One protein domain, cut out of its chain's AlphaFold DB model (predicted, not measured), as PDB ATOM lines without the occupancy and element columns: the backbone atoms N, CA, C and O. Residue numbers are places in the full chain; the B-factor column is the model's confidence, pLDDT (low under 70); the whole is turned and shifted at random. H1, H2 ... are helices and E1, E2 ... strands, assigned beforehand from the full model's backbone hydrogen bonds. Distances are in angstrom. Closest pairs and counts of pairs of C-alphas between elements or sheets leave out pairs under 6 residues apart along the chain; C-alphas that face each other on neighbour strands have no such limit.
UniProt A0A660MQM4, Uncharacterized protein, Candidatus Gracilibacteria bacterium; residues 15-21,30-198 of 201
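What this domain is: This is residues 15 to 21 and 30 to 198 of the 201 residues of an uncharacterized protein of Candidatus Gracilibacteria bacterium (UniProt A0A660MQM4). One strongly twisted sheet of seven strands is covered on one face by helices H3 and H5, with H4 packed on H3 and not on the sheet. E4 bends sharply at residue 146 and joins two wings of the sheet: E5, E6 and E1 lie on from one part of it, E3, E7 and E2 from the other. H1 only grazes the sheet, H2 touches no helix, and little H6 sits beside the strands. The printed part has 176 residues, with six named helices and seven named strands in the order H1 E1 H2 H3 H4 H5 E2 E3 E4 E5 H6 E6 E7; the sheet's order is E1 E6 E5 E4 E3 E7 E2, all antiparallel, and the class is mixed. The whole is compact, with a radius of gyration of the C-alphas of 15.3 A, and rounded, spanning 43 by 35 by 30 A.

Where its parts are: H1, residues 15 to 21, begins with C-alpha 15 at (32.031, 35.937, 9.925). After the cut come E1, residues 42 to 48, 19.8 A long, and H2, residues 52 to 56. H3 holds residues 68 to 77, H4 residues 80 to 89, and H5 residues 97 to 107, 15.4 A long. E2 is residues 110 to 113 and E3 residues 126 to 129. E4, residues 143 to 153, is 24.4 A long, with its bend of 84 degrees at C-alpha 146, (19.226, 27.624, 9.179). E5, residues 156 to 164, is 26.2 A long and is followed by H6, residues 165 to 168. E6, residues 178 to 184, is 20.0 A long, and E7, residues 192 to 197, is 16.8 A long, ending with C-alpha 197 at (11.979, 20.195, 14.234).

How they stand to each other: From edge to edge the sheet's strands turn by 158 degrees. Edge strand E1 is antiparallel to E6 at 159 degrees, with N 45 and O 181 3.0 A apart. E6 and E5 have N 182 and O 161 at 2.8 A. E3, E4 and E5 form a meander, each strand the antiparallel neighbour of the one before, and E3 and E4, like E4 and E5, are a hairpin. The pairing is staggered: E4 pairs with E5 over residues 146 to 153, with N 158 and O 151 at 2.8 A, and with E3 over residues 143 to 146, with N 127 and O 145 at 2.8 A. E3 and E7 have N 128 and O 193 at 2.8 A, and E7 and edge strand E2 have N 111 and O 196 at 2.9 A. H3 and H5 are on one face of the sheet and make two layers with it, one of helices and one of strands. The closest C-alphas of H3 and E5 are those of Ala 77 and Gly 163, 4.6 A apart. H5 has a height over the sheet of 8.8 A. H3 and H5 only just touch, with 3 pairs of C-alphas within 8 A, the closest being Pro 69 and Leu 105 at 7.3 A. H4 touches H3 at a steep tilt of 60 degrees, opposite ways, with the closest C-alphas, Ala 75 and Gly 82, 4.3 A apart. H6 stands at the sheet's level, only just, at a height of 3.9 A. H1 grazes the sheet with residues 15 to 19. H2 is only just not on the sheet, with 4 pairs of C-alphas within 10 A. In H1 to H5 every O i to N i+4 pair is within hydrogen-bond range; H6 is too short for one.

The domain as a whole: The C-alphas of Lys 37 and Gly 65, the two farthest apart, are 47.6 A apart. Residues 22 to 29 are cut out, and C-alphas 21 and 30 are 15.6 A apart across the cut. The links H2 to H3, E2 to E3 and E3 to E4 are long. The mean pLDDT of the printed part is 71.4; it is under 70 in residues 15 to 21, 30 to 67, 117 to 118, 170 to 178 and 198.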
ATOM      1  N   LEU A  15      32.124  36.225  11.351       43.94
ATOM      2  CA  LEU A  15      32.031  35.937   9.925       43.94
ATOM      3  C   LEU A  15      33.353  35.360   9.391       43.94
ATOM      4  O   LEU A  15      33.350  34.286   8.803       43.94
ATOM      5  N   LYS A  16      34.494  36.010   9.675       44.38
ATOM      6  CA  LYS A  16      35.831  35.480   9.357       44.38
ATOM      7  C   LYS A  16      36.085  34.159  10.074       44.38
ATOM      8  O   LYS A  16      36.620  33.251   9.460       44.38
ATOM      9  N   PHE A  17      35.675  34.021  11.338       42.53
ATOM     10  CA  PHE A  17      35.809  32.749  12.058       42.53
ATOM     11  C   PHE A  17      35.005  31.627  11.388       42.53
ATOM     12  O   PHE A  17      35.554  30.556  11.168       42.53
ATOM     13  N   ALA A  18      33.739  31.859  11.026       44.16
ATOM     14  CA  ALA A  18      32.938  30.886  10.285       44.16
ATOM     15  C   ALA A  18      33.590  30.558   8.931       44.16
ATOM     16  O   ALA A  18      33.726  29.391   8.588       44.16
ATOM     17  N   ILE A  19      34.111  31.562   8.220       48.84
ATOM     18  CA  ILE A  19      34.842  31.355   6.964       48.84
ATOM     19  C   ILE A  19      36.088  30.484   7.176       48.84
ATOM     20  O   ILE A  19      36.251  29.499   6.476       48.84
ATOM     21  N   TYR A  20      36.943  30.780   8.157       43.81
ATOM     22  CA  TYR A  20      38.143  29.979   8.430       43.81
ATOM     23  C   TYR A  20      37.832  28.589   8.993       43.81
ATOM     24  O   TYR A  20      38.622  27.671   8.809       43.81
ATOM     25  N   THR A  21      36.691  28.431   9.666       41.72
ATOM     26  CA  THR A  21      36.250  27.141  10.214       41.72
ATOM     27  C   THR A  21      35.689  26.227   9.122       41.72
ATOM     28  O   THR A  21      35.855  25.017   9.223       41.72
ATOM     29  N   ILE A  30      33.720  38.684  -0.136       35.97
ATOM     30  CA  ILE A  30      32.975  39.306   0.964       35.97
ATOM     31  C   ILE A  30      32.370  40.609   0.432       35.97
ATOM     32  O   ILE A  30      33.070  41.614   0.333       35.97
ATOM     33  N   THR A  31      31.075  40.631   0.113       34.53
ATOM     34  CA  THR A  31      30.358  41.909  -0.010       34.53
ATOM     35  C   THR A  31      30.058  42.395   1.398       34.53
ATOM     36  O   THR A  31      29.094  41.967   2.023       34.53
ATOM     37  N   LYS A  32      30.943  43.228   1.945       33.00
ATOM     38  CA  LYS A  32      30.783  43.792   3.282       33.00
ATOM     39  C   LYS A  32      29.806  44.965   3.184       33.00
ATOM     40  O   LYS A  32      30.201  46.052   2.781       33.00
ATOM     41  N   VAL A  33      28.538  44.754   3.530       33.25
ATOM     42  CA  VAL A  33      27.606  45.869   3.754       33.25
ATOM     43  C   VAL A  33      27.892  46.402   5.160       33.25
ATOM     44  O   VAL A  33      27.297  45.958   6.136       33.25
ATOM     45  N   ILE A  34      28.908  47.263   5.276       25.70
ATOM     46  CA  ILE A  34      29.161  48.033   6.500       25.70
ATOM     47  C   ILE A  34      28.375  49.327   6.367       25.70
ATOM     48  O   ILE A  34      28.673  50.118   5.475       25.70
ATOM     49  N   ASP A  35      27.446  49.575   7.279       30.73
ATOM     50  CA  ASP A  35      26.995  50.936   7.543       30.73
ATOM     51  C   ASP A  35      27.325  51.287   8.997       30.73
ATOM     52  O   ASP A  35      27.124  50.490   9.911       30.73
ATOM     53  N   LEU A  36      27.945  52.442   9.217       30.84
ATOM     54  CA  LEU A  36      28.604  52.836  10.468       30.84
ATOM     55  C   LEU A  36      27.623  53.530  11.430       30.84
ATOM     56  O   LEU A  36      27.881  54.651  11.868       30.84
ATOM     57  N   LYS A  37      26.495  52.892  11.787       30.23
ATOM     58  CA  LYS A  37      25.607  53.412  12.854       30.23
ATOM     59  C   LYS A  37      25.113  52.361  13.859       30.23
ATOM     60  O   LYS A  37      24.739  51.265  13.458       30.23
ATOM     61  N   PRO A  38      25.050  52.680  15.171       32.03
ATOM     62  CA  PRO A  38      25.105  51.695  16.261       32.03
ATOM     63  C   PRO A  38      23.798  50.947  16.574       32.03
ATOM     64  O   PRO A  38      23.724  50.259  17.595       32.03
ATOM     65  N   SER A  39      22.754  51.074  15.760       40.75
ATOM     66  CA  SER A  39      21.430  50.524  16.064       40.75
ATOM     67  C   SER A  39      21.050  49.427  15.071       40.75
ATOM     68  O   SER A  39      20.830  49.707  13.901       40.75
ATOM     69  N   GLU A  40      20.965  48.188  15.570       42.88
ATOM     70  CA  GLU A  40      20.386  47.009  14.894       42.88
ATOM     71  C   GLU A  40      21.081  46.582  13.578       42.88
ATOM     72  O   GLU A  40      20.503  46.619  12.498       42.88
ATOM     73  N   GLN A  41      22.338  46.127  13.661       48.28
ATOM     74  CA  GLN A  41      23.093  45.657  12.490       48.28
ATOM     75  C   GLN A  41      23.030  44.131  12.315       48.28
ATOM     76  O   GLN A  41      23.515  43.371  13.162       48.28
ATOM     77  N   GLY A  42      22.471  43.691  11.186       38.22
ATOM     78  CA  GLY A  42      22.743  42.380  10.600       38.22
ATOM     79  C   GLY A  42      23.828  42.517   9.532       38.22
ATOM     80  O   GLY A  42      23.688  43.334   8.630       38.22
ATOM     81  N   GLU A  43      24.903  41.735   9.625       43.16
ATOM     82  CA  GLU A  43      25.882  41.619   8.534       43.16
ATOM     83  C   GLU A  43      25.424  40.509   7.585       43.16
ATOM     84  O   GLU A  43      25.195  39.386   8.047       43.16
ATOM     85  N   SER A  44      25.300  40.797   6.284       38.22
ATOM     86  CA  SER A  44      24.997  39.804   5.246       38.22
ATOM     87  C   SER A  44      26.183  39.608   4.294       38.22
ATOM     88  O   SER A  44      26.878  40.559   3.944       38.22
ATOM     89  N   MET A  45      26.452  38.365   3.886       44.97
ATOM     90  CA  MET A  45      27.515  38.031   2.929       44.97
ATOM     91  C   MET A  45      27.040  36.973   1.937       44.97
ATOM     92  O   MET A  45      26.462  35.965   2.338       44.97
ATOM     93  N   LYS A  46      27.333  37.185   0.651       43.12
ATOM     94  CA  LYS A  46      27.063  36.229  -0.429       43.12
ATOM     95  C   LYS A  46      28.240  35.262  -0.579       43.12
ATOM     96  O   LYS A  46      29.375  35.712  -0.717       43.12
ATOM     97  N   ILE A  47      27.982  33.954  -0.576       48.44
ATOM     98  CA  ILE A  47      28.995  32.925  -0.860       48.44
ATOM     99  C   ILE A  47      28.527  32.095  -2.059       48.44
ATOM    100  O   ILE A  47      27.361  31.702  -2.135       48.44
ATOM    101  N   ARG A  48      29.445  31.857  -3.001       40.94
ATOM    102  CA  ARG A  48      29.264  30.964  -4.150       40.94
ATOM    103  C   ARG A  48      30.090  29.706  -3.915       40.94
ATOM    104  O   ARG A  48      31.309  29.818  -3.789       40.94
ATOM    105  N   TYR A  49      29.449  28.544  -3.906       44.12
ATOM    106  CA  TYR A  49      30.155  27.263  -3.877       44.12
ATOM    107  C   TYR A  49      30.714  26.934  -5.258       44.12
ATOM    108  O   TYR A  49      30.070  27.219  -6.273       44.12
ATOM    109  N   ARG A  50      31.927  26.378  -5.313       35.53
ATOM    110  CA  ARG A  50      32.528  25.900  -6.564       35.53
ATOM    111  C   ARG A  50      32.270  24.414  -6.782       35.53
ATOM    112  O   ARG A  50      32.160  24.017  -7.940       35.53
ATOM    113  N   THR A  51      32.143  23.624  -5.712       35.00
ATOM    114  CA  THR A  51      31.850  22.181  -5.785       35.00
ATOM    115  C   THR A  51      30.759  21.753  -4.797       35.00
ATOM    116  O   THR A  51      30.441  22.476  -3.851       35.00
ATOM    117  N   LEU A  52      30.159  20.581  -5.037       37.00
ATOM    118  CA  LEU A  52      29.162  19.967  -4.148       37.00
ATOM    119  C   LEU A  52      29.765  19.606  -2.778       37.00
ATOM    120  O   LEU A  52      29.102  19.812  -1.767       37.00
ATOM    121  N   GLU A  53      31.039  19.190  -2.720       38.12
ATOM    122  CA  GLU A  53      31.694  18.865  -1.443       38.12
ATOM    123  C   GLU A  53      31.858  20.094  -0.527       38.12
ATOM    124  O   GLU A  53      31.797  19.973   0.695       38.12
ATOM    125  N   GLU A  54      32.032  21.296  -1.094       41.78
ATOM    126  CA  GLU A  54      32.077  22.548  -0.321       41.78
ATOM    127  C   GLU A  54      30.709  22.905   0.285       41.78
ATOM    128  O   GLU A  54      30.649  23.466   1.381       41.78
ATOM    129  N   ALA A  55      29.612  22.577  -0.406       40.34
ATOM    130  CA  ALA A  55      28.253  22.766   0.100       40.34
ATOM    131  C   ALA A  55      27.925  21.759   1.222       40.34
ATOM    132  O   ALA A  55      27.374  22.159   2.251       40.34
ATOM    133  N   ASP A  56      28.346  20.498   1.075       39.44
ATOM    134  CA  ASP A  56      28.149  19.417   2.058       39.44
ATOM    135  C   ASP A  56      28.878  19.659   3.398       39.44
ATOM    136  O   ASP A  56      28.450  19.176   4.449       39.44
ATOM    137  N   LEU A  57      29.962  20.447   3.404       43.19
ATOM    138  CA  LEU A  57      30.659  20.860   4.635       43.19
ATOM    139  C   LEU A  57      29.862  21.876   5.477       43.19
ATOM    140  O   LEU A  57      30.117  22.029   6.676       43.19
ATOM    141  N   LEU A  58      28.909  22.585   4.868       43.81
ATOM    142  CA  LEU A  58      28.118  23.652   5.503       43.81
ATOM    143  C   LEU A  58      26.678  23.242   5.758       43.81
ATOM    144  O   LEU A  58      26.054  23.688   6.728       43.81
ATOM    145  N   ILE A  59      26.151  22.425   4.857       46.38
ATOM    146  CA  ILE A  59      24.785  21.949   4.857       46.38
ATOM    147  C   ILE A  59      24.865  20.467   5.205       46.38
ATOM    148  O   ILE A  59      25.503  19.716   4.480       46.38
ATOM    149  N   PRO A  60      24.274  20.020   6.324       47.03
ATOM    150  CA  PRO A  60      24.332  18.612   6.686       47.03
ATOM    151  C   PRO A  60      23.759  17.767   5.545       47.03
ATOM    152  O   PRO A  60      22.586  17.935   5.201       47.03
ATOM    153  N   ALA A  61      24.599  16.890   4.984       42.69
ATOM    154  CA  ALA A  61      24.263  16.033   3.855       42.69
ATOM    155  C   ALA A  61      22.937  15.301   4.101       42.69
ATOM    156  O   ALA A  61      22.725  14.660   5.139       42.69
ATOM    157  N   THR A  62      22.023  15.405   3.144       47.44
ATOM    158  CA  THR A  62      20.783  14.636   3.135       47.44
ATOM    159  C   THR A  62      21.116  13.220   2.678       47.44
ATOM    160  O   THR A  62      21.424  12.983   1.514       47.44
ATOM    161  N   ALA A  63      21.060  12.242   3.588       42.81
ATOM    162  CA  ALA A  63      21.112  10.840   3.188       42.81
ATOM    163  C   ALA A  63      19.921  10.573   2.255       42.81
ATOM    164  O   ALA A  63      18.763  10.610   2.694       42.81
ATOM    165  N   VAL A  64      20.214  10.372   0.966       39.53
ATOM    166  CA  VAL A  64      19.248  10.068  -0.094       39.53
ATOM    167  C   VAL A  64      18.436   8.852   0.358       39.53
ATOM    168  O   VAL A  64      18.936   7.733   0.377       39.53
ATOM    169  N   GLY A  65      17.208   9.106   0.823       38.38
ATOM    170  CA  GLY A  65      16.326   8.096   1.424       38.38
ATOM    171  C   GLY A  65      15.619   8.490   2.731       38.38
ATOM    172  O   GLY A  65      14.782   7.723   3.194       38.38
ATOM    173  N   SER A  66      15.891   9.657   3.339       45.75
ATOM    174  CA  SER A  66      15.410   9.963   4.703       45.75
ATOM    175  C   SER A  66      14.662  11.307   4.864       45.75
ATOM    176  O   SER A  66      15.217  12.385   4.686       45.75
ATOM    177  N   TYR A  67      13.377  11.203   5.240       69.81
ATOM    178  CA  TYR A  67      12.485  12.192   5.881       69.81
ATOM    179  C   TYR A  67      12.470  13.631   5.295       69.81
ATOM    180  O   TYR A  67      13.342  14.455   5.561       69.81
ATOM    181  N   MET A  68      11.387  13.976   4.579       78.25
ATOM    182  CA  MET A  68      11.100  15.296   3.974       78.25
ATOM    183  C   MET A  68      11.409  16.547   4.843       78.25
ATOM    184  O   MET A  68      11.849  17.554   4.286       78.25
ATOM    185  N   PRO A  69      11.269  16.523   6.184       81.19
ATOM    186  CA  PRO A  69      11.707  17.623   7.050       81.19
ATOM    187  C   PRO A  69      13.204  17.965   6.917       81.19
ATOM    188  O   PRO A  69      13.570  19.140   6.905       81.19
ATOM    189  N   ASN A  70      14.075  16.967   6.732       78.38
ATOM    190  CA  ASN A  70      15.509  17.188   6.518       78.38
ATOM    191  C   ASN A  70      15.801  17.791   5.144       78.38
ATOM    192  O   ASN A  70      16.624  18.700   5.050       78.38
ATOM    193  N   VAL A  71      15.091  17.333   4.109       80.81
ATOM    194  CA  VAL A  71      15.188  17.893   2.752       80.81
ATOM    195  C   VAL A  71      14.780  19.364   2.751       80.81
ATOM    196  O   VAL A  71      15.475  20.191   2.170       80.81
ATOM    197  N   LEU A  72      13.705  19.721   3.462       86.62
ATOM    198  CA  LEU A  72      13.285  21.115   3.607       86.62
ATOM    199  C   LEU A  72      14.345  21.970   4.308       86.62
ATOM    200  O   LEU A  72      14.676  23.054   3.831       86.62
ATOM    201  N   ARG A  73      14.903  21.491   5.423       85.56
ATOM    202  CA  ARG A  73      15.962  22.206   6.147       85.56
ATOM    203  C   ARG A  73      17.216  22.398   5.297       85.56
ATOM    204  O   ARG A  73      17.760  23.500   5.282       85.56
ATOM    205  N   ALA A  74      17.649  21.366   4.576       78.25
ATOM    206  CA  ALA A  74      18.791  21.444   3.669       78.25
ATOM    207  C   ALA A  74      18.527  22.435   2.524       78.25
ATOM    208  O   ALA A  74      19.351  23.308   2.263       78.25
ATOM    209  N   ALA A  75      17.333  22.395   1.924       83.81
ATOM    210  CA  ALA A  75      16.918  23.345   0.895       83.81
ATOM    211  C   ALA A  75      16.924  24.798   1.395       83.81
ATOM    212  O   ALA A  75      17.332  25.706   0.675       83.81
ATOM    213  N   ILE A  76      16.476  25.036   2.633       87.94
ATOM    214  CA  ILE A  76      16.533  26.360   3.267       87.94
ATOM    215  C   ILE A  76      17.988  26.793   3.471       87.94
ATOM    216  O   ILE A  76      18.305  27.955   3.231       87.94
ATOM    217  N   ALA A  77      18.874  25.874   3.863       81.56
ATOM    218  CA  ALA A  77      20.295  26.141   4.075       81.56
ATOM    219  C   ALA A  77      21.106  26.329   2.774       81.56
ATOM    220  O   ALA A  77      22.201  26.887   2.832       81.56
ATOM    221  N   GLY A  78      20.568  25.921   1.618       76.19
ATOM    222  CA  GLY A  78      21.197  26.103   0.306       76.19
ATOM    223  C   GLY A  78      21.622  24.830  -0.417       76.19
ATOM    224  O   GLY A  78      22.387  24.934  -1.370       76.19
ATOM    225  N   ASP A  79      21.158  23.652   0.011       74.75
ATOM    226  CA  ASP A  79      21.402  22.410  -0.726       74.75
ATOM    227  C   ASP A  79      20.677  22.457  -2.075       74.75
ATOM    228  O   ASP A  79      19.454  22.609  -2.124       74.75
ATOM    229  N   ALA A  80      21.426  22.334  -3.170       70.31
ATOM    230  CA  ALA A  80      20.898  22.514  -4.517       70.31
ATOM    231  C   ALA A  80      19.849  21.446  -4.875       70.31
ATOM    232  O   ALA A  80      18.830  21.764  -5.494       70.31
ATOM    233  N   GLU A  81      20.050  20.192  -4.460       71.75
ATOM    234  CA  GLU A  81      19.091  19.114  -4.729       71.75
ATOM    235  C   GLU A  81      17.825  19.267  -3.880       71.75
ATOM    236  O   GLU A  81      16.708  19.219  -4.406       71.75
ATOM    237  N   GLY A  82      17.971  19.587  -2.593       75.94
ATOM    238  CA  GLY A  82      16.865  19.969  -1.725       75.94
ATOM    239  C   GLY A  82      16.074  21.151  -2.283       75.94
ATOM    240  O   GLY A  82      14.844  21.104  -2.331       75.94
ATOM    241  N   VAL A  83      16.747  22.193  -2.779       78.00
ATOM    242  CA  VAL A  83      16.106  23.354  -3.415       78.00
ATOM    243  C   VAL A  83      15.267  22.936  -4.623       78.00
ATOM    244  O   VAL A  83      14.124  23.394  -4.748       78.00
ATOM    245  N   LYS A  84      15.771  22.049  -5.489       78.50
ATOM    246  CA  LYS A  84      15.008  21.524  -6.637       78.50
ATOM    247  C   LYS A  84      13.771  20.748  -6.184       78.50
ATOM    248  O   LYS A  84      12.683  20.968  -6.723       78.50
ATOM    249  N   VAL A  85      13.911  19.876  -5.184       81.25
ATOM    250  CA  VAL A  85      12.801  19.079  -4.634       81.25
ATOM    251  C   VAL A  85      11.735  19.979  -4.010       81.25
ATOM    252  O   VAL A  85      10.550  19.850  -4.334       81.25
ATOM    253  N   ILE A  86      12.134  20.924  -3.158       85.38
ATOM    254  CA  ILE A  86      11.211  21.824  -2.457       85.38
ATOM    255  C   ILE A  86      10.551  22.813  -3.415       85.38
ATOM    256  O   ILE A  86       9.352  23.046  -3.296       85.38
ATOM    257  N   THR A  87      11.269  23.316  -4.425       85.12
ATOM    258  CA  THR A  87      10.685  24.173  -5.475       85.12
ATOM    259  C   THR A  87       9.486  23.499  -6.151       85.12
ATOM    260  O   THR A  87       8.482  24.157  -6.417       85.12
ATOM    261  N   ARG A  88       9.563  22.188  -6.417       82.19
ATOM    262  CA  ARG A  88       8.442  21.430  -6.993       82.19
ATOM    263  C   ARG A  88       7.281  21.300  -6.003       82.19
ATOM    264  O   ARG A  88       6.139  21.471  -6.407       82.19
ATOM    265  N   HIS A  89       7.569  21.071  -4.720       82.19
ATOM    266  CA  HIS A  89       6.554  20.912  -3.669       82.19
ATOM    267  C   HIS A  89       5.793  22.199  -3.327       82.19
ATOM    268  O   HIS A  89       4.638  22.129  -2.916       82.19
ATOM    269  N   ILE A  90       6.420  23.369  -3.474       85.25
ATOM    270  CA  ILE A  90       5.776  24.659  -3.174       85.25
ATOM    271  C   ILE A  90       5.046  25.271  -4.372       85.25
ATOM    272  O   ILE A  90       4.476  26.353  -4.232       85.25
ATOM    273  N   ARG A  91       5.080  24.637  -5.553       83.06
ATOM    274  CA  ARG A  91       4.519  25.209  -6.788       83.06
ATOM    275  C   ARG A  91       3.053  25.613  -6.612       83.06
ATOM    276  O   ARG A  91       2.701  26.735  -6.962       83.06
ATOM    277  N   ASP A  92       2.272  24.747  -5.976       82.56
ATOM    278  CA  ASP A  92       0.820  24.906  -5.836       82.56
ATOM    279  C   ASP A  92       0.408  25.586  -4.518       82.56
ATOM    280  O   ASP A  92      -0.775  25.791  -4.258       82.56
ATOM    281  N   ILE A  93       1.373  25.958  -3.669       85.94
ATOM    282  CA  ILE A  93       1.096  26.718  -2.445       85.94
ATOM    283  C   ILE A  93       1.012  28.205  -2.823       85.94
ATOM    284  O   ILE A  93       1.960  28.719  -3.423       85.94
ATOM    285  N   PRO A  94      -0.073  28.927  -2.496       81.50
ATOM    286  CA  PRO A  94      -0.176  30.357  -2.778       81.50
ATOM    287  C   PRO A  94       0.744  31.194  -1.870       81.50
ATOM    288  O   PRO A  94       1.076  30.791  -0.756       81.50
ATOM    289  N   GLY A  95       1.134  32.382  -2.341       82.94
ATOM    290  CA  GLY A  95       1.903  33.373  -1.570       82.94
ATOM    291  C   GLY A  95       3.381  33.495  -1.955       82.94
ATOM    292  O   GLY A  95       3.838  32.915  -2.937       82.94
ATOM    293  N   GLU A  96       4.129  34.269  -1.171       84.06
ATOM    294  CA  GLU A  96       5.564  34.506  -1.372       84.06
ATOM    295  C   GLU A  96       6.421  33.296  -0.953       84.06
ATOM    296  O   GLU A  96       6.010  32.538  -0.069       84.06
ATOM    297  N   PRO A  97       7.632  33.114  -1.521       82.69
ATOM    298  CA  PRO A  97       8.482  31.949  -1.258       82.69
ATOM    299  C   PRO A  97       8.667  31.618   0.230       82.69
ATOM    300  O   PRO A  97       8.507  30.463   0.621       82.69
ATOM    301  N   ILE A  98       8.931  32.619   1.077       88.88
ATOM    302  CA  ILE A  98       9.130  32.423   2.522       88.88
ATOM    303  C   ILE A  98       7.845  31.930   3.200       88.88
ATOM    304  O   ILE A  98       7.894  30.987   3.988       88.88
ATOM    305  N   THR A  99       6.686  32.491   2.852       88.50
ATOM    306  CA  THR A  99       5.386  32.040   3.373       88.50
ATOM    307  C   THR A  99       5.115  30.586   2.993       88.50
ATOM    308  O   THR A  99       4.707  29.795   3.845       88.50
ATOM    309  N   LYS A 100       5.420  30.191   1.749       91.38
ATOM    310  CA  LYS A 100       5.277  28.794   1.306       91.38
ATOM    311  C   LYS A 100       6.185  27.845   2.091       91.38
ATOM    312  O   LYS A 100       5.759  26.754   2.467       91.38
ATOM    313  N   LEU A 101       7.421  28.261   2.373       91.62
ATOM    314  CA  LEU A 101       8.355  27.483   3.190       91.62
ATOM    315  C   LEU A 101       7.867  27.348   4.634       91.62
ATOM    316  O   LEU A 101       7.979  26.265   5.197       91.62
ATOM    317  N   ILE A 102       7.272  28.393   5.218       92.44
ATOM    318  CA  ILE A 102       6.664  28.326   6.557       92.44
ATOM    319  C   ILE A 102       5.520  27.304   6.595       92.44
ATOM    320  O   ILE A 102       5.455  26.501   7.526       92.44
ATOM    321  N   VAL A 103       4.660  27.284   5.571       90.88
ATOM    322  CA  VAL A 103       3.598  26.271   5.444       90.88
ATOM    323  C   VAL A 103       4.195  24.863   5.397       90.88
ATOM    324  O   VAL A 103       3.725  23.968   6.101       90.88
ATOM    325  N   LEU A 104       5.261  24.658   4.614       90.38
ATOM    326  CA  LEU A 104       5.938  23.362   4.572       90.38
ATOM    327  C   LEU A 104       6.604  22.996   5.900       90.38
ATOM    328  O   LEU A 104       6.503  21.843   6.303       90.38
ATOM    329  N   LEU A 105       7.234  23.945   6.602       91.56
ATOM    330  CA  LEU A 105       7.829  23.716   7.923       91.56
ATOM    331  C   LEU A 105       6.783  23.140   8.879       91.56
ATOM    332  O   LEU A 105       6.996  22.075   9.456       91.56
ATOM    333  N   GLN A 106       5.625  23.793   8.982       89.69
ATOM    334  CA  GLN A 106       4.523  23.341   9.833       89.69
ATOM    335  C   GLN A 106       4.003  21.962   9.411       89.69
ATOM    336  O   GLN A 106       3.851  21.075  10.250       89.69
ATOM    337  N   ARG A 107       3.795  21.751   8.103       87.12
ATOM    338  CA  ARG A 107       3.356  20.461   7.545       87.12
ATOM    339  C   ARG A 107       4.337  19.326   7.849       87.12
ATOM    340  O   ARG A 107       3.928  18.182   8.009       87.12
ATOM    341  N   PHE A 108       5.623  19.644   7.923       86.19
ATOM    342  CA  PHE A 108       6.722  18.714   8.164       86.19
ATOM    343  C   PHE A 108       7.142  18.647   9.638       86.19
ATOM    344  O   PHE A 108       8.208  18.127   9.959       86.19
ATOM    345  N   GLY A 109       6.288  19.123  10.550       84.44
ATOM    346  CA  GLY A 109       6.463  18.940  11.989       84.44
ATOM    347  C   GLY A 109       7.457  19.901  12.639       84.44
ATOM    348  O   GLY A 109       7.847  19.680  13.783       84.44
ATOM    349  N   TYR A 110       7.864  20.971  11.954       90.62
ATOM    350  CA  TYR A 110       8.558  22.076  12.606       90.62
ATOM    351  C   TYR A 110       7.557  22.952  13.352       90.62
ATOM    352  O   TYR A 110       6.568  23.423  12.788       90.62
ATOM    353  N   GLN A 111       7.849  23.233  14.616       90.94
ATOM    354  CA  GLN A 111       7.020  24.091  15.452       90.94
ATOM    355  C   GLN A 111       7.678  25.441  15.668       90.94
ATOM    356  O   GLN A 111       8.877  25.525  15.940       90.94
ATOM    357  N   LYS A 112       6.876  26.507  15.585       93.19
ATOM    358  CA  LYS A 112       7.322  27.843  15.972       93.19
ATOM    359  C   LYS A 112       7.540  27.864  17.484       93.19
ATOM    360  O   LYS A 112       6.580  27.733  18.243       93.19
ATOM    361  N   ILE A 113       8.781  28.048  17.921       89.94
ATOM    362  CA  ILE A 113       9.094  28.147  19.346       89.94
ATOM    363  C   ILE A 113       8.778  29.556  19.847       89.94
ATOM    364  O   ILE A 113       9.053  30.558  19.180       89.94
ATOM    365  N   LYS A 114       8.199  29.644  21.047       85.75
ATOM    366  CA  LYS A 114       8.057  30.918  21.751       85.75
ATOM    367  C   LYS A 114       9.418  31.277  22.336       85.75
ATOM    368  O   LYS A 114       9.800  30.758  23.382       85.75
ATOM    369  N   THR A 115      10.153  32.125  21.628       74.62
ATOM    370  CA  THR A 115      11.468  32.587  22.063       74.62
ATOM    371  C   THR A 115      11.327  33.363  23.372       74.62
ATOM    372  O   THR A 115      10.596  34.346  23.476       74.62
ATOM    373  N   ALA A 116      11.997  32.872  24.407       72.31
ATOM    374  CA  ALA A 116      11.983  33.429  25.753       72.31
ATOM    375  C   ALA A 116      13.393  33.293  26.345       72.31
ATOM    376  O   ALA A 116      14.176  32.495  25.831       72.31
ATOM    377  N   PRO A 117      13.737  33.998  27.438       66.50
ATOM    378  CA  PRO A 117      15.060  33.875  28.061       66.50
ATOM    379  C   PRO A 117      15.485  32.427  28.371       66.50
ATOM    380  O   PRO A 117      16.673  32.127  28.363       66.50
ATOM    381  N   LEU A 118      14.518  31.531  28.603       69.56
ATOM    382  CA  LEU A 118      14.729  30.105  28.884       69.56
ATOM    383  C   LEU A 118      14.628  29.191  27.648       69.56
ATOM    384  O   LEU A 118      14.983  28.022  27.733       69.56
ATOM    385  N   MET A 119      14.147  29.698  26.510       81.06
ATOM    386  CA  MET A 119      14.048  28.958  25.247       81.06
ATOM    387  C   MET A 119      14.661  29.792  24.130       81.06
ATOM    388  O   MET A 119      13.975  30.538  23.420       81.06
ATOM    389  N   LEU A 120      15.984  29.690  24.034       87.44
ATOM    390  CA  LEU A 120      16.773  30.384  23.030       87.44
ATOM    391  C   LEU A 120      16.824  29.578  21.722       87.44
ATOM    392  O   LEU A 120      16.670  28.354  21.736       87.44
ATOM    393  N   PRO A 121      17.061  30.255  20.587       91.12
ATOM    394  CA  PRO A 121      17.377  29.580  19.336       91.12
ATOM    395  C   PRO A 121      18.624  28.705  19.496       91.12
ATOM    396  O   PRO A 121      19.552  29.069  20.221       91.12
ATOM    397  N   GLU A 122      18.664  27.583  18.791       90.50
ATOM    398  CA  GLU A 122      19.746  26.599  18.825       90.50
ATOM    399  C   GLU A 122      20.308  26.341  17.426       90.50
ATOM    400  O   GLU A 122      19.737  26.725  16.404       90.50
ATOM    401  N   LYS A 123      21.465  25.677  17.372       85.75
ATOM    402  CA  LYS A 123      22.019  25.187  16.107       85.75
ATOM    403  C   LYS A 123      21.009  24.249  15.434       85.75
ATOM    404  O   LYS A 123      20.425  23.403  16.098       85.75
ATOM    405  N   ASN A 124      20.884  24.363  14.113       84.88
ATOM    406  CA  ASN A 124      19.949  23.643  13.238       84.88
ATOM    407  C   ASN A 124      18.482  24.092  13.300       84.88
ATOM    408  O   ASN A 124      17.693  23.607  12.485       84.88
ATOM    409  N   ASP A 125      18.115  25.025  14.182       92.50
ATOM    410  CA  ASP A 125      16.810  25.681  14.082       92.50
ATOM    411  C   ASP A 125      16.709  26.469  12.771       92.50
ATOM    412  O   ASP A 125      17.703  26.986  12.250       92.50
ATOM    413  N   ILE A 126      15.490  26.609  12.256       95.06
ATOM    414  CA  ILE A 126      15.200  27.522  11.153       95.06
ATOM    415  C   ILE A 126      14.795  28.873  11.732       95.06
ATOM    416  O   ILE A 126      13.897  28.958  12.566       95.06
ATOM    417  N   ILE A 127      15.435  29.941  11.273       95.00
ATOM    418  CA  ILE A 127      15.126  31.315  11.656       95.00
ATOM    419  C   ILE A 127      14.550  32.078  10.467       95.00
ATOM    420  O   ILE A 127      15.073  32.019   9.355       95.00
ATOM    421  N   VAL A 128      13.467  32.805  10.724       95.50
ATOM    422  CA  VAL A 128      12.836  33.745   9.801       95.50
ATOM    423  C   VAL A 128      12.978  35.146  10.384       95.50
ATOM    424  O   VAL A 128      12.451  35.419  11.462       95.50
ATOM    425  N   TYR A 129      13.672  36.029   9.677       92.12
ATOM    426  CA  TYR A 129      13.740  37.455   9.966       92.12
ATOM    427  C   TYR A 129      12.579  38.163   9.276       92.12
ATOM    428  O   TYR A 129      12.320  37.940   8.092       92.12
ATOM    429  N   HIS A 130      11.865  39.001  10.021       91.44
ATOM    430  CA  HIS A 130      10.755  39.784   9.479       91.44
ATOM    431  C   HIS A 130      11.285  40.983   8.688       91.44
ATOM    432  O   HIS A 130      12.393  41.455   8.947       91.44
ATOM    433  N   GLY A 131      10.493  41.513   7.755       85.19
ATOM    434  CA  GLY A 131      10.912  42.628   6.893       85.19
ATOM    435  C   GLY A 131      11.303  43.911   7.641       85.19
ATOM    436  O   GLY A 131      12.050  44.734   7.129       85.19
ATOM    437  N   ASN A 132      10.878  44.067   8.898       85.38
ATOM    438  CA  ASN A 132      11.241  45.198   9.758       85.38
ATOM    439  C   ASN A 132      12.465  44.939  10.666       85.38
ATOM    440  O   ASN A 132      12.725  45.724  11.588       85.38
ATOM    441  N   TYR A 133      13.195  43.837  10.460       82.81
ATOM    442  CA  TYR A 133      14.327  43.450  11.305       82.81
ATOM    443  C   TYR A 133      15.522  44.405  11.187       82.81
ATOM    444  O   TYR A 133      16.155  44.710  12.194       82.81
ATOM    445  N   GLY A 134      15.812  44.897   9.982       79.25
ATOM    446  CA  GLY A 134      16.891  45.847   9.710       79.25
ATOM    447  C   GLY A 134      17.222  45.914   8.219       79.25
ATOM    448  O   GLY A 134      16.755  45.085   7.445       79.25
ATOM    449  N   HIS A 135      18.066  46.866   7.818       73.25
ATOM    450  CA  HIS A 135      18.338  47.190   6.406       73.25
ATOM    451  C   HIS A 135      18.933  46.049   5.560       73.25
ATOM    452  O   HIS A 135      18.902  46.116   4.336       73.25
ATOM    453  N   ALA A 136      19.487  45.010   6.191       70.44
ATOM    454  CA  ALA A 136      20.011  43.834   5.494       70.44
ATOM    455  C   ALA A 136      18.916  42.841   5.055       70.44
ATOM    456  O   ALA A 136      19.231  41.865   4.371       70.44
ATOM    457  N   ILE A 137      17.669  43.054   5.485       81.75
ATOM    458  CA  ILE A 137      16.517  42.191   5.218       81.75
ATOM    459  C   ILE A 137      15.576  42.904   4.248       81.75
ATOM    460  O   ILE A 137      15.281  44.084   4.422       81.75
ATOM    461  N   ASP A 138      15.102  42.174   3.240       82.75
ATOM    462  CA  ASP A 138      14.081  42.659   2.315       82.75
ATOM    463  C   ASP A 138      12.782  42.949   3.083       82.75
ATOM    464  O   ASP A 138      12.276  42.089   3.811       82.75
ATOM    465  N   THR A 139      12.262  44.170   2.954       81.88
ATOM    466  CA  THR A 139      11.118  44.639   3.746       81.88
ATOM    467  C   THR A 139       9.821  43.914   3.419       81.88
ATOM    468  O   THR A 139       8.969  43.781   4.298       81.88
ATOM    469  N   ASP A 140       9.688  43.410   2.195       81.00
ATOM    470  CA  ASP A 140       8.454  42.803   1.702       81.00
ATOM    471  C   ASP A 140       8.479  41.282   1.882       81.00
ATOM    472  O   ASP A 140       7.450  40.652   2.134       81.00
ATOM    473  N   ARG A 141       9.666  40.676   1.788       79.12
ATOM    474  CA  ARG A 141       9.843  39.217   1.796       79.12
ATOM    475  C   ARG A 141      10.345  38.676   3.128       79.12
ATOM    476  O   ARG A 141       9.990  37.558   3.503       79.12
ATOM    477  N   GLY A 142      11.148  39.448   3.854       89.12
ATOM    478  CA  GLY A 142      11.909  38.956   4.998       89.12
ATOM    479  C   GLY A 142      13.133  38.138   4.576       89.12
ATOM    480  O   GLY A 142      13.658  38.281   3.473       89.12
ATOM    481  N   TRP A 143      13.612  37.273   5.472       92.06
ATOM    482  CA  TRP A 143      14.710  36.343   5.186       92.06
ATOM    483  C   TRP A 143      14.557  35.045   5.973       92.06
ATOM    484  O   TRP A 143      14.195  35.077   7.146       92.06
ATOM    485  N   ILE A 144      14.877  33.904   5.373       94.19
ATOM    486  CA  ILE A 144      14.834  32.580   5.997       94.19
ATOM    487  C   ILE A 144      16.172  31.848   5.857       94.19
ATOM    488  O   ILE A 144      16.801  31.853   4.797       94.19
ATOM    489  N   GLY A 145      16.582  31.165   6.924       92.56
ATOM    490  CA  GLY A 145      17.784  30.341   6.920       92.56
ATOM    491  C   GLY A 145      17.870  29.391   8.107       92.56
ATOM    492  O   GLY A 145      17.044  29.416   9.016       92.56
ATOM    493  N   MET A 146      18.892  28.545   8.099       92.19
ATOM    494  CA  MET A 146      19.226  27.624   9.179       92.19
ATOM    495  C   MET A 146      20.302  28.232  10.079       92.19
ATOM    496  O   MET A 146      21.319  28.737   9.600       92.19
ATOM    497  N   ILE A 147      20.115  28.145  11.393       87.94
ATOM    498  CA  ILE A 147      21.097  28.588  12.379       87.94
ATOM    499  C   ILE A 147      22.294  27.636  12.384       87.94
ATOM    500  O   ILE A 147      22.169  26.447  12.672       87.94
ATOM    501  N   THR A 148      23.485  28.173  12.131       82.38
ATOM    502  CA  THR A 148      24.742  27.412  12.143       82.38
ATOM    503  C   THR A 148      25.500  27.571  13.455       82.38
ATOM    504  O   THR A 148      26.222  26.662  13.872       82.38
ATOM    505  N   LYS A 149      25.324  28.711  14.137       81.81
ATOM    506  CA  LYS A 149      25.988  29.013  15.408       81.81
ATOM    507  C   LYS A 149      25.143  29.934  16.278       81.81
ATOM    508  O   LYS A 149      24.593  30.923  15.796       81.81
ATOM    509  N   VAL A 150      25.135  29.644  17.575       83.62
ATOM    510  CA  VAL A 150      24.535  30.479  18.619       83.62
ATOM    511  C   VAL A 150      25.584  30.751  19.688       83.62
ATOM    512  O   VAL A 150      26.360  29.865  20.043       83.62
ATOM    513  N   SER A 151      25.639  31.979  20.198       82.88
ATOM    514  CA  SER A 151      26.451  32.307  21.372       82.88
ATOM    515  C   SER A 151      25.787  33.390  22.207       82.88
ATOM    516  O   SER A 151      25.278  34.363  21.654       82.88
ATOM    517  N   VAL A 152      25.852  33.258  23.529       83.50
ATOM    518  CA  VAL A 152      25.381  34.274  24.474       83.50
ATOM    519  C   VAL A 152      26.596  34.902  25.145       83.50
ATOM    520  O   VAL A 152      27.403  34.199  25.750       83.50
ATOM    521  N   LYS A 153      26.759  36.223  25.029       77.00
ATOM    522  CA  LYS A 153      27.844  36.959  25.699       77.00
ATOM    523  C   LYS A 153      27.298  38.252  26.294       77.00
ATOM    524  O   LYS A 153      26.701  39.042  25.573       77.00
ATOM    525  N   HIS A 154      27.510  38.467  27.594       77.88
ATOM    526  CA  HIS A 154      27.005  39.638  28.333       77.88
ATOM    527  C   HIS A 154      25.487  39.866  28.152       77.88
ATOM    528  O   HIS A 154      25.050  40.979  27.876       77.88
ATOM    529  N   GLY A 155      24.689  38.794  28.205       74.81
ATOM    530  CA  GLY A 155      23.236  38.859  27.988       74.81
ATOM    531  C   GLY A 155      22.802  39.121  26.539       74.81
ATOM    532  O   GLY A 155      21.609  39.158  26.261       74.81
ATOM    533  N   GLN A 156      23.741  39.273  25.597       80.06
ATOM    534  CA  GLN A 156      23.439  39.463  24.178       80.06
ATOM    535  C   GLN A 156      23.486  38.126  23.445       80.06
ATOM    536  O   GLN A 156      24.513  37.438  23.439       80.06
ATOM    537  N   LEU A 157      22.369  37.784  22.807       83.38
ATOM    538  CA  LEU A 157      22.250  36.623  21.941       83.38
ATOM    539  C   LEU A 157      22.802  36.954  20.552       83.38
ATOM    540  O   LEU A 157      22.299  37.848  19.869       83.38
ATOM    541  N   LYS A 158      23.819  36.201  20.135       85.38
ATOM    542  CA  LYS A 158      24.395  36.261  18.794       85.38
ATOM    543  C   LYS A 158      24.045  35.004  18.020       85.38
ATOM    544  O   LYS A 158      24.232  33.901  18.535       85.38
ATOM    545  N   VAL A 159      23.601  35.181  16.783       83.12
ATOM    546  CA  VAL A 159      23.219  34.087  15.884       83.12
ATOM    547  C   VAL A 159      23.874  34.285  14.528       83.12
ATOM    548  O   VAL A 159      23.857  35.392  13.989       83.12
ATOM    549  N   CYS A 160      24.431  33.207  13.984       83.31
ATOM    550  CA  CYS A 160      24.821  33.106  12.583       83.31
ATOM    551  C   CYS A 160      23.865  32.131  11.894       83.31
ATOM    552  O   CYS A 160      23.639  31.028  12.401       83.31
ATOM    553  N   ALA A 161      23.327  32.531  10.750       85.62
ATOM    554  CA  ALA A 161      22.422  31.721   9.954       85.62
ATOM    555  C   ALA A 161      22.847  31.712   8.487       85.62
ATOM    556  O   ALA A 161      23.391  32.696   7.987       85.62
ATOM    557  N   ILE A 162      22.578  30.600   7.812       84.50
ATOM    558  CA  ILE A 162      22.821  30.406   6.385       84.50
ATOM    559  C   ILE A 162      21.496  30.157   5.669       84.50
ATOM    560  O   ILE A 162      20.668  29.386   6.152       84.50
ATOM    561  N   GLY A 163      21.274  30.826   4.545       86.25
ATOM    562  CA  GLY A 163      20.036  30.719   3.780       86.25
ATOM    563  C   GLY A 163      20.309  30.699   2.285       86.25
ATOM    564  O   GLY A 163      21.145  31.463   1.802       86.25
ATOM    565  N   ALA A 164      19.595  29.863   1.534       83.56
ATOM    566  CA  ALA A 164      19.684  29.855   0.077       83.56
ATOM    567  C   ALA A 164      19.234  31.209  -0.493       83.56
ATOM    568  O   ALA A 164      18.206  31.755  -0.081       83.56
ATOM    569  N   GLN A 165      19.969  31.755  -1.462       79.25
ATOM    570  CA  GLN A 165      19.615  33.041  -2.070       79.25
ATOM    571  C   GLN A 165      18.281  32.985  -2.804       79.25
ATOM    572  O   GLN A 165      17.501  33.926  -2.699       79.25
ATOM    573  N   ARG A 166      17.960  31.853  -3.435       82.56
ATOM    574  CA  ARG A 166      16.676  31.628  -4.113       82.56
ATOM    575  C   ARG A 166      15.448  32.022  -3.280       82.56
ATOM    576  O   ARG A 166      14.450  32.461  -3.840       82.56
ATOM    577  N   TRP A 167      15.505  31.848  -1.959       84.44
ATOM    578  CA  TRP A 167      14.390  32.167  -1.061       84.44
ATOM    579  C   TRP A 167      14.378  33.622  -0.592       84.44
ATOM    580  O   TRP A 167      13.348  34.104  -0.135       84.44
ATOM    581  N   ASN A 168      15.521  34.299  -0.688       80.81
ATOM    582  CA  ASN A 168      15.841  35.501   0.076       80.81
ATOM    583  C   ASN A 168      16.144  36.733  -0.786       80.81
ATOM    584  O   ASN A 168      16.213  37.836  -0.256       80.81
ATOM    585  N   VAL A 169      16.360  36.570  -2.091       72.31
ATOM    586  CA  VAL A 169      16.567  37.674  -3.042       72.31
ATOM    587  C   VAL A 169      15.668  37.502  -4.265       72.31
ATOM    588  O   VAL A 169      15.251  36.392  -4.599       72.31
ATOM    589  N   GLN A 170      15.350  38.608  -4.943       61.97
ATOM    590  CA  GLN A 170      14.797  38.571  -6.300       61.97
ATOM    591  C   GLN A 170      15.881  38.059  -7.249       61.97
ATOM    592  O   GLN A 170      16.702  38.824  -7.747       61.97
ATOM    593  N   GLY A 171      15.932  36.740  -7.400       54.28
ATOM    594  CA  GLY A 171      16.996  36.067  -8.121       54.28
ATOM    595  C   GLY A 171      16.658  35.710  -9.562       54.28
ATOM    596  O   GLY A 171      15.544  35.276  -9.864       54.28
ATOM    597  N   SER A 172      17.650  35.862 -10.434       49.00
ATOM    598  CA  SER A 172      17.651  35.419 -11.831       49.00
ATOM    599  C   SER A 172      17.811  33.892 -11.918       49.00
ATOM    600  O   SER A 172      18.210  33.231 -10.955       49.00
ATOM    601  N   ALA A 173      17.554  33.298 -13.089       49.44
ATOM    602  CA  ALA A 173      17.881  31.888 -13.329       49.44
ATOM    603  C   ALA A 173      19.375  31.618 -13.028       49.44
ATOM    604  O   ALA A 173      20.243  32.269 -13.603       49.44
ATOM    605  N   GLY A 174      19.670  30.670 -12.126       53.66
ATOM    606  CA  GLY A 174      21.037  30.331 -11.690       53.66
ATOM    607  C   GLY A 174      21.333  30.560 -10.200       53.66
ATOM    608  O   GLY A 174      22.318  30.025  -9.690       53.66
ATOM    609  N   ASP A 175      20.452  31.252  -9.469       58.59
ATOM    610  CA  ASP A 175      20.655  31.576  -8.044       58.59
ATOM    611  C   ASP A 175      20.506  30.382  -7.075       58.59
ATOM    612  O   ASP A 175      20.654  30.513  -5.860       58.59
ATOM    613  N   GLU A 176      20.256  29.185  -7.610       57.28
ATOM    614  CA  GLU A 176      20.158  27.917  -6.870       57.28
ATOM    615  C   GLU A 176      21.483  27.498  -6.215       57.28
ATOM    616  O   GLU A 176      21.469  26.723  -5.266       57.28
ATOM    617  N   GLN A 177      22.614  28.019  -6.701       61.31
ATOM    618  CA  GLN A 177      23.962  27.664  -6.234       61.31
ATOM    619  C   GLN A 177      24.544  28.649  -5.209       61.31
ATOM    620  O   GLN A 177      25.713  28.538  -4.833       61.31
ATOM    621  N   TYR A 178      23.764  29.644  -4.787       66.81
ATOM    622  CA  TYR A 178      24.246  30.707  -3.915       66.81
ATOM    623  C   TYR A 178      23.560  30.670  -2.560       66.81
ATOM    624  O   TYR A 178      22.346  30.500  -2.440       66.81
ATOM    625  N   VAL A 179      24.352  30.936  -1.529       70.81
ATOM    626  CA  VAL A 179      23.867  31.144  -0.167       70.81
ATOM    627  C   VAL A 179      24.186  32.555   0.301       70.81
ATOM    628  O   VAL A 179      25.099  33.228  -0.190       70.81
ATOM    629  N   SER A 180      23.420  32.993   1.285       73.69
ATOM    630  CA  SER A 180      23.689  34.179   2.073       73.69
ATOM    631  C   SER A 180      23.917  33.769   3.518       73.69
ATOM    632  O   SER A 180      23.182  32.948   4.066       73.69
ATOM    633  N   LEU A 181      24.926  34.358   4.145       75.94
ATOM    634  CA  LEU A 181      25.161  34.247   5.576       75.94
ATOM    635  C   LEU A 181      24.669  35.529   6.246       75.94
ATOM    636  O   LEU A 181      25.059  36.608   5.808       75.94
ATOM    637  N   ILE A 182      23.861  35.418   7.299       78.00
ATOM    638  CA  ILE A 182      23.480  36.539   8.164       78.00
ATOM    639  C   ILE A 182      24.056  36.324   9.557       78.00
ATOM    640  O   ILE A 182      23.875  35.266  10.160       78.00
ATOM    641  N   THR A 183      24.726  37.345  10.091       76.56
ATOM    642  CA  THR A 183      25.130  37.389  11.501       76.56
ATOM    643  C   THR A 183      24.390  38.500  12.228       76.56
ATOM    644  O   THR A 183      24.464  39.666  11.853       76.56
ATOM    645  N   SER A 184      23.689  38.133  13.297       78.75
ATOM    646  CA  SER A 184      23.013  39.050  14.214       78.75
ATOM    647  C   SER A 184      23.773  39.114  15.531       78.75
ATOM    648  O   SER A 184      23.844  38.118  16.247       78.75
ATOM    649  N   TYR A 185      24.333  40.278  15.870       74.81
ATOM    650  CA  TYR A 185      25.125  40.468  17.097       74.81
ATOM    651  C   TYR A 185      24.283  40.776  18.344       74.81
ATOM    652  O   TYR A 185      24.772  40.643  19.467       74.81
ATOM    653  N   ARG A 186      23.032  41.196  18.148       79.75
ATOM    654  CA  ARG A 186      22.013  41.394  19.184       79.75
ATOM    655  C   ARG A 186      20.677  40.959  18.601       79.75
ATOM    656  O   ARG A 186      19.935  41.787  18.084       79.75
ATOM    657  N   LEU A 187      20.428  39.651  18.589       86.00
ATOM    658  CA  LEU A 187      19.226  39.108  17.968       86.00
ATOM    659  C   LEU A 187      17.977  39.672  18.659       86.00
ATOM    660  O   LEU A 187      17.744  39.403  19.838       86.00
ATOM    661  N   ASN A 188      17.175  40.435  17.918       87.31
ATOM    662  CA  ASN A 188      15.909  40.947  18.421       87.31
ATOM    663  C   ASN A 188      14.825  39.870  18.279       87.31
ATOM    664  O   ASN A 188      14.292  39.645  17.193       87.31
ATOM    665  N   LEU A 189      14.510  39.199  19.391       87.38
ATOM    666  CA  LEU A 189      13.574  38.073  19.422       87.38
ATOM    667  C   LEU A 189      12.132  38.448  19.040       87.38
ATOM    668  O   LEU A 189      11.380  37.551  18.670       87.38
ATOM    669  N   SER A 190      11.747  39.730  19.090       87.50
ATOM    670  CA  SER A 190      10.405  40.174  18.681       87.50
ATOM    671  C   SER A 190      10.250  40.351  17.169       87.50
ATOM    672  O   SER A 190       9.124  40.374  16.676       87.50
ATOM    673  N   LYS A 191      11.362  40.444  16.431       90.56
ATOM    674  CA  LYS A 191      11.399  40.663  14.975       90.56
ATOM    675  C   LYS A 191      11.837  39.418  14.192       90.56
ATOM    676  O   LYS A 191      12.228  39.498  13.025       90.56
ATOM    677  N   VAL A 192      11.832  38.263  14.853       92.50
ATOM    678  CA  VAL A 192      12.166  36.975  14.244       92.50
ATOM    679  C   VAL A 192      11.144  35.919  14.631       92.50
ATOM    680  O   VAL A 192      10.386  36.040  15.592       92.50
ATOM    681  N   SER A 193      11.102  34.841  13.867       94.75
ATOM    682  CA  SER A 193      10.390  33.618  14.219       94.75
ATOM    683  C   SER A 193      11.339  32.446  14.077       94.75
ATOM    684  O   SER A 193      12.053  32.349  13.085       94.75
ATOM    685  N   VAL A 194      11.358  31.570  15.076       94.81
ATOM    686  CA  VAL A 194      12.255  30.415  15.105       94.81
ATOM    687  C   VAL A 194      11.421  29.149  15.084       94.81
ATOM    688  O   VAL A 194      10.420  29.054  15.794       94.81
ATOM    689  N   TYR A 195      11.822  28.202  14.247       94.44
ATOM    690  CA  TYR A 195      11.149  26.936  14.023       94.44
ATOM    691  C   TYR A 195      12.102  25.792  14.336       94.44
ATOM    692  O   TYR A 195      13.205  25.723  13.788       94.44
ATOM    693  N   ARG A 196      11.650  24.874  15.187       91.25
ATOM    694  CA  ARG A 196      12.416  23.707  15.615       91.25
ATOM    695  C   ARG A 196      11.710  22.438  15.170       91.25
ATOM    696  O   ARG A 196      10.504  22.298  15.369       91.25
ATOM    697  N   GLY A 197      12.459  21.538  14.542       85.06
ATOM    698  CA  GLY A 197      11.979  20.195  14.234       85.06
ATOM    699  C   GLY A 197      12.039  19.328  15.486       85.06
ATOM    700  O   GLY A 197      12.920  19.519  16.328       85.06
ATOM    701  N   TYR A 198      11.122  18.376  15.621       66.12
ATOM    702  CA  TYR A 198      11.232  17.374  16.675       66.12
ATOM    703  C   TYR A 198      12.554  16.622  16.534       66.12
ATOM    704  O   TYR A 198      12.838  16.047  15.484       66.12
TER     705      TYR A 198